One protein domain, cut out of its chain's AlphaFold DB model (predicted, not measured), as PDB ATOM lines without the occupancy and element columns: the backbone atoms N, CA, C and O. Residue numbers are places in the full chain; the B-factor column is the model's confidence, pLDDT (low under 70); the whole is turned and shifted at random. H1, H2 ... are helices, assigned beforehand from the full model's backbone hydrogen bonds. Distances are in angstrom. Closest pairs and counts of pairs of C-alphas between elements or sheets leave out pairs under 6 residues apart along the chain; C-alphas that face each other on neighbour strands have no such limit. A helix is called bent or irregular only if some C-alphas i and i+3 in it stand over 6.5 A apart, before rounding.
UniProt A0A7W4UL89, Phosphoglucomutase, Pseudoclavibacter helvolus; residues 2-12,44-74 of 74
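What this domain is: This is residues 2 to 12 and 44 to 74 of the 74 residues of the protein "Phosphoglucomutase" of Pseudoclavibacter helvolus (UniProt A0A7W4UL89). One long helix, H2, is bent sharply into a V of two arms, H2a and H2b, and the short helix H1 lies over the gap between the arms, off to one side of the V's plane, near both arms. The printed part has 42 residues, with two named helices, H1 then H2, and no named strand: all helix. It is compact, with a radius of gyration of the C-alphas of 10.3 A, spanning 29 by 22 by 16 A.

Where its parts are: H2, residues 47 to 73, was assigned as one helix by its hydrogen bonds but is bent: C-alphas 58 and 61 are 9.2 A apart. H2a, residues 47 to 58, is 16.7 A long from C-alpha 47 at (-10.780, -7.479, -55.632). H2b, residues 61 to 73, is 17.7 A long. H1, residues 2 to 10, is 12.2 A long from C-alpha 2 at (-2.680, -11.700, -37.755).

How they stand to each other: H2a and H2b stand at a steep tilt of 65 degrees, close but not clearly touching; their closest C-alphas, of Arg 56 and Phe 64, are 6.2 A apart. H1 only just touches H2a, at residues 52 to 55 alone, with 3 pairs of C-alphas within 8 A, the closest those of Ala 3 and Met 55 at 7.0 A; the tilt is a shallow 24 degrees, opposite ways. H1 and H2b are close but not clearly touching, Leu 4 and Ala 67 having the closest C-alphas, 6.8 A apart. In H1, H2a and H2b every O i to N i+4 pair is within hydrogen-bond range.

The domain as a whole: The C-alphas farthest apart, of Val 45 and Gly 74, are 30.0 A apart. Residues 13 to 43 are not printed; C-alphas 12 and 44 are 20.7 A apart across this cut. The pLDDT is under 70 at residues 2 to 8, 10 to 11 and 74.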
ATOM      1  N   ASP A   2      -3.306 -11.753 -36.418       65.31
ATOM      2  CA  ASP A   2      -2.680 -11.700 -37.755       65.31
ATOM      3  C   ASP A   2      -3.574 -11.168 -38.876       65.31
ATOM      4  O   ASP A   2      -3.156 -10.268 -39.595       65.31
ATOM      5  N   ALA A   3      -4.817 -11.652 -39.000       58.91
ATOM      6  CA  ALA A   3      -5.748 -11.174 -40.031       58.91
ATOM      7  C   ALA A   3      -5.956  -9.649 -39.964       58.91
ATOM      8  O   ALA A   3      -5.997  -8.968 -40.986       58.91
ATOM      9  N   LEU A   4      -5.972  -9.102 -38.747       60.75
ATOM     10  CA  LEU A   4      -6.142  -7.677 -38.517       60.75
ATOM     11  C   LEU A   4      -4.938  -6.847 -38.926       60.75
ATOM     12  O   LEU A   4      -5.079  -5.815 -39.577       60.75
ATOM     13  N   ILE A   5      -3.750  -7.302 -38.541       68.31
ATOM     14  CA  ILE A   5      -2.487  -6.661 -38.907       68.31
ATOM     15  C   ILE A   5      -2.331  -6.695 -40.432       68.31
ATOM     16  O   ILE A   5      -1.942  -5.702 -41.040       68.31
ATOM     17  N   LYS A   6      -2.729  -7.801 -41.071       65.69
ATOM     18  CA  LYS A   6      -2.657  -7.970 -42.524       65.69
ATOM     19  C   LYS A   6      -3.585  -7.012 -43.274       65.69
ATOM     20  O   LYS A   6      -3.133  -6.335 -44.194       65.69
ATOM     21  N   ALA A   7      -4.845  -6.876 -42.858       63.12
ATOM     22  CA  ALA A   7      -5.747  -5.918 -43.503       63.12
ATOM     23  C   ALA A   7      -5.403  -4.460 -43.201       63.12
ATOM     24  O   ALA A   7      -5.573  -3.594 -44.052       63.12
ATOM     25  N   THR A   8      -4.874  -4.159 -42.018       64.81
ATOM     26  CA  THR A   8      -4.473  -2.785 -41.679       64.81
ATOM     27  C   THR A   8      -3.210  -2.352 -42.410       64.81
ATOM     28  O   THR A   8      -3.143  -1.215 -42.878       64.81
ATOM     29  N   ALA A   9      -2.256  -3.264 -42.616       70.19
ATOM     30  CA  ALA A   9      -1.144  -3.053 -43.538       70.19
ATOM     31  C   ALA A   9      -1.648  -2.807 -44.970       70.19
ATOM     32  O   ALA A   9      -1.203  -1.862 -45.621       70.19
ATOM     33  N   ARG A  10      -2.656  -3.570 -45.420       68.38
ATOM     34  CA  ARG A  10      -3.291  -3.399 -46.735       68.38
ATOM     35  C   ARG A  10      -3.931  -2.026 -46.938       68.38
ATOM     36  O   ARG A  10      -3.949  -1.589 -48.080       68.38
ATOM     37  N   PHE A  11      -4.400  -1.346 -45.877       69.44
ATOM     38  CA  PHE A  11      -4.918   0.042 -45.883       69.44
ATOM     39  C   PHE A  11      -3.852   1.132 -45.707       69.44
ATOM     40  O   PHE A  11      -4.160   2.318 -45.819       69.44
ATOM     41  N   ARG A  12      -2.585   0.779 -45.489       73.12
ATOM     42  CA  ARG A  12      -1.460   1.732 -45.488       73.12
ATOM     43  C   ARG A  12      -0.502   1.536 -46.659       73.12
ATOM     44  O   ARG A  12       0.274   2.433 -46.952       73.12
ATOM     45  N   VAL A  44     -20.565  -5.738 -53.686       89.81
ATOM     46  CA  VAL A  44     -19.136  -5.596 -53.391       89.81
ATOM     47  C   VAL A  44     -18.359  -5.683 -54.701       89.81
ATOM     48  O   VAL A  44     -18.299  -6.740 -55.330       89.81
ATOM     49  N   VAL A  45     -17.758  -4.565 -55.106       89.50
ATOM     50  CA  VAL A  45     -17.058  -4.416 -56.390       89.50
ATOM     51  C   VAL A  45     -15.586  -4.122 -56.134       89.50
ATOM     52  O   VAL A  45     -15.261  -3.252 -55.331       89.50
ATOM     53  N   GLY A  46     -14.710  -4.842 -56.832       84.44
ATOM     54  CA  GLY A  46     -13.261  -4.770 -56.642       84.44
ATOM     55  C   GLY A  46     -12.703  -5.981 -55.908       84.44
ATOM     56  O   GLY A  46     -13.369  -6.597 -55.075       84.44
ATOM     57  N   GLU A  47     -11.485  -6.367 -56.274       81.38
ATOM     58  CA  GLU A  47     -10.780  -7.479 -55.632       81.38
ATOM     59  C   GLU A  47     -10.419  -7.131 -54.186       81.38
ATOM     60  O   GLU A  47     -10.703  -7.905 -53.276       81.38
ATOM     61  N   ASP A  48      -9.935  -5.911 -53.969       78.00
ATOM     62  CA  ASP A  48      -9.642  -5.349 -52.653       78.00
ATOM     63  C   ASP A  48     -10.870  -5.333 -51.727       78.00
ATOM     64  O   ASP A  48     -10.793  -5.739 -50.564       78.00
ATOM     65  N   ALA A  49     -12.029  -4.920 -52.246       82.81
ATOM     66  CA  ALA A  49     -13.274  -4.878 -51.491       82.81
ATOM     67  C   ALA A  49     -13.761  -6.285 -51.108       82.81
ATOM     68  O   ALA A  49     -14.212  -6.499 -49.979       82.81
ATOM     69  N   ARG A  50     -13.641  -7.264 -52.015       85.06
ATOM     70  CA  ARG A  50     -14.001  -8.664 -51.740       85.06
ATOM     71  C   ARG A  50     -13.078  -9.306 -50.709       85.06
ATOM     72  O   ARG A  50     -13.573  -9.966 -49.799       85.06
ATOM     73  N   GLU A  51     -11.770  -9.079 -50.804       82.50
ATOM     74  CA  GLU A  51     -10.803  -9.541 -49.800       82.50
ATOM     75  C   GLU A  51     -11.121  -8.970 -48.413       82.50
ATOM     76  O   GLU A  51     -11.115  -9.693 -47.412       82.50
ATOM     77  N   TYR A  52     -11.449  -7.677 -48.352       79.38
ATOM     78  CA  TYR A  52     -11.822  -7.022 -47.107       79.38
ATOM     79  C   TYR A  52     -13.103  -7.606 -46.496       79.38
ATOM     80  O   TYR A  52     -13.141  -7.888 -45.294       79.38
ATOM     81  N   MET A  53     -14.137  -7.826 -47.311       85.00
ATOM     82  CA  MET A  53     -15.388  -8.437 -46.852       85.00
ATOM     83  C   MET A  53     -15.169  -9.880 -46.381       85.00
ATOM     84  O   MET A  53     -15.654 -10.243 -45.313       85.00
ATOM     85  N   GLY A  54     -14.334 -10.658 -47.077       84.44
ATOM     86  CA  GLY A  54     -13.953 -12.003 -46.641       84.44
ATOM     87  C   GLY A  54     -13.229 -12.017 -45.288       84.44
ATOM     88  O   GLY A  54     -13.505 -12.868 -44.444       84.44
ATOM     89  N   MET A  55     -12.349 -11.044 -45.025       80.19
ATOM     90  CA  MET A  55     -11.751 -10.901 -43.695       80.19
ATOM     91  C   MET A  55     -12.807 -10.553 -42.634       80.19
ATOM     92  O   MET A  55     -12.779 -11.102 -41.530       80.19
ATOM     93  N   ARG A  56     -13.722  -9.626 -42.940       82.06
ATOM     94  CA  ARG A  56     -14.793  -9.237 -42.014       82.06
ATOM     95  C   ARG A  56     -15.652 -10.440 -41.627       82.06
ATOM     96  O   ARG A  56     -15.933 -10.607 -40.441       82.06
ATOM     97  N   ASP A  57     -15.991 -11.293 -42.588       85.50
ATOM     98  CA  ASP A  57     -16.754 -12.518 -42.346       85.50
ATOM     99  C   ASP A  57     -15.993 -13.494 -41.438       85.50
ATOM    100  O   ASP A  57     -16.563 -14.022 -40.484       85.50
ATOM    101  N   GLN A  58     -14.683 -13.669 -41.651       84.50
ATOM    102  CA  GLN A  58     -13.835 -14.524 -40.806       84.50
ATOM    103  C   GLN A  58     -13.720 -14.037 -39.353       84.50
ATOM    104  O   GLN A  58     -13.575 -14.848 -38.438       84.50
ATOM    105  N   LEU A  59     -13.748 -12.721 -39.124       82.06
ATOM    106  CA  LEU A  59     -13.658 -12.131 -37.784       82.06
ATOM    107  C   LEU A  59     -14.996 -12.153 -37.031       82.06
ATOM    108  O   LEU A  59     -15.007 -12.068 -35.800       82.06
ATOM    109  N   GLY A  60     -16.111 -12.223 -37.761       86.81
ATOM    110  CA  GLY A  60     -17.449 -12.000 -37.224       86.81
ATOM    111  C   GLY A  60     -17.657 -10.571 -36.698       86.81
ATOM    112  O   GLY A  60     -16.725  -9.776 -36.560       86.81
ATOM    113  N   GLN A  61     -18.905 -10.228 -36.364       83.75
ATOM    114  CA  GLN A  61     -19.297  -8.870 -35.956       83.75
ATOM    115  C   GLN A  61     -18.486  -8.353 -34.752       83.75
ATOM    116  O   GLN A  61     -17.883  -7.283 -34.812       83.75
ATOM    117  N   THR A  62     -18.450  -9.115 -33.655       86.00
ATOM    118  CA  THR A  62     -17.781  -8.710 -32.407       86.00
ATOM    119  C   THR A  62     -16.267  -8.615 -32.575       86.00
ATOM    120  O   THR A  62     -15.650  -7.670 -32.081       86.00
ATOM    121  N   GLY A  63     -15.668  -9.568 -33.297       85.19
ATOM    122  CA  GLY A  63     -14.235  -9.575 -33.578       85.19
ATOM    123  C   GLY A  63     -13.827  -8.397 -34.453       85.19
ATOM    124  O   GLY A  63     -12.823  -7.750 -34.163       85.19
ATOM    125  N   PHE A  64     -14.641  -8.068 -35.460       84.06
ATOM    126  CA  PHE A  64     -14.447  -6.902 -36.315       84.06
ATOM    127  C   PHE A  64     -14.547  -5.582 -35.536       84.06
ATOM    128  O   PHE A  64     -13.665  -4.738 -35.664       84.06
ATOM    129  N   VAL A  65     -15.559  -5.405 -34.678       86.62
ATOM    130  CA  VAL A  65     -15.694  -4.175 -33.875       86.62
ATOM    131  C   VAL A  65     -14.510  -4.003 -32.925       86.62
ATOM    132  O   VAL A  65     -13.873  -2.955 -32.945       86.62
ATOM    133  N   ALA A  66     -14.157  -5.029 -32.144       86.00
ATOM    134  CA  ALA A  66     -13.033  -4.959 -31.204       86.00
ATOM    135  C   ALA A  66     -11.709  -4.619 -31.911       86.00
ATOM    136  O   ALA A  66     -10.888  -3.838 -31.428       86.00
ATOM    137  N   ALA A  67     -11.530  -5.192 -33.094       80.25
ATOM    138  CA  ALA A  67     -10.414  -4.927 -33.968       80.25
ATOM    139  C   ALA A  67     -10.354  -3.491 -34.501       80.25
ATOM    140  O   ALA A  67      -9.305  -2.851 -34.416       80.25
ATOM    141  N   SER A  68     -11.458  -2.989 -35.054       82.06
ATOM    142  CA  SER A  68     -11.552  -1.618 -35.550       82.06
ATOM    143  C   SER A  68     -11.362  -0.611 -34.418       82.06
ATOM    144  O   SER A  68     -10.648   0.373 -34.598       82.06
ATOM    145  N   THR A  69     -11.925  -0.871 -33.234       84.25
ATOM    146  CA  THR A  69     -11.732  -0.021 -32.053       84.25
ATOM    147  C   THR A  69     -10.259   0.084 -31.676       84.25
ATOM    148  O   THR A  69      -9.774   1.194 -31.487       84.25
ATOM    149  N   LYS A  70      -9.525  -1.037 -31.641       81.62
ATOM    150  CA  LYS A  70      -8.073  -1.019 -31.424       81.62
ATOM    151  C   LYS A  70      -7.360  -0.215 -32.516       81.62
ATOM    152  O   LYS A  70      -6.606   0.694 -32.228       81.62
ATOM    153  N   LEU A  71      -7.654  -0.478 -33.787       74.62
ATOM    154  CA  LEU A  71      -6.986   0.196 -34.905       74.62
ATOM    155  C   LEU A  71      -7.097   1.731 -34.885       74.62
ATOM    156  O   LEU A  71      -6.126   2.411 -35.214       74.62
ATOM    157  N   PHE A  72      -8.284   2.264 -34.588       77.94
ATOM    158  CA  PHE A  72      -8.563   3.699 -34.717       77.94
ATOM    159  C   PHE A  72      -8.463   4.472 -33.400       77.94
ATOM    160  O   PHE A  72      -8.232   5.678 -33.436       77.94
ATOM    161  N   PHE A  73      -8.639   3.804 -32.255       82.69
ATOM    162  CA  PHE A  73      -8.770   4.457 -30.949       82.69
ATOM    163  C   PHE A  73      -7.880   3.844 -29.850       82.69
ATOM    164  O   PHE A  73      -8.022   4.239 -28.692       82.69
ATOM    165  N   GLY A  74      -6.989   2.895 -30.180       55.69
ATOM    166  CA  GLY A  74      -6.124   2.195 -29.215       55.69
ATOM    167  C   GLY A  74      -4.768   1.766 -29.764       55.69
ATOM    168  O   GLY A  74      -4.660   0.610 -30.234       55.69
TER     169      GLY A  74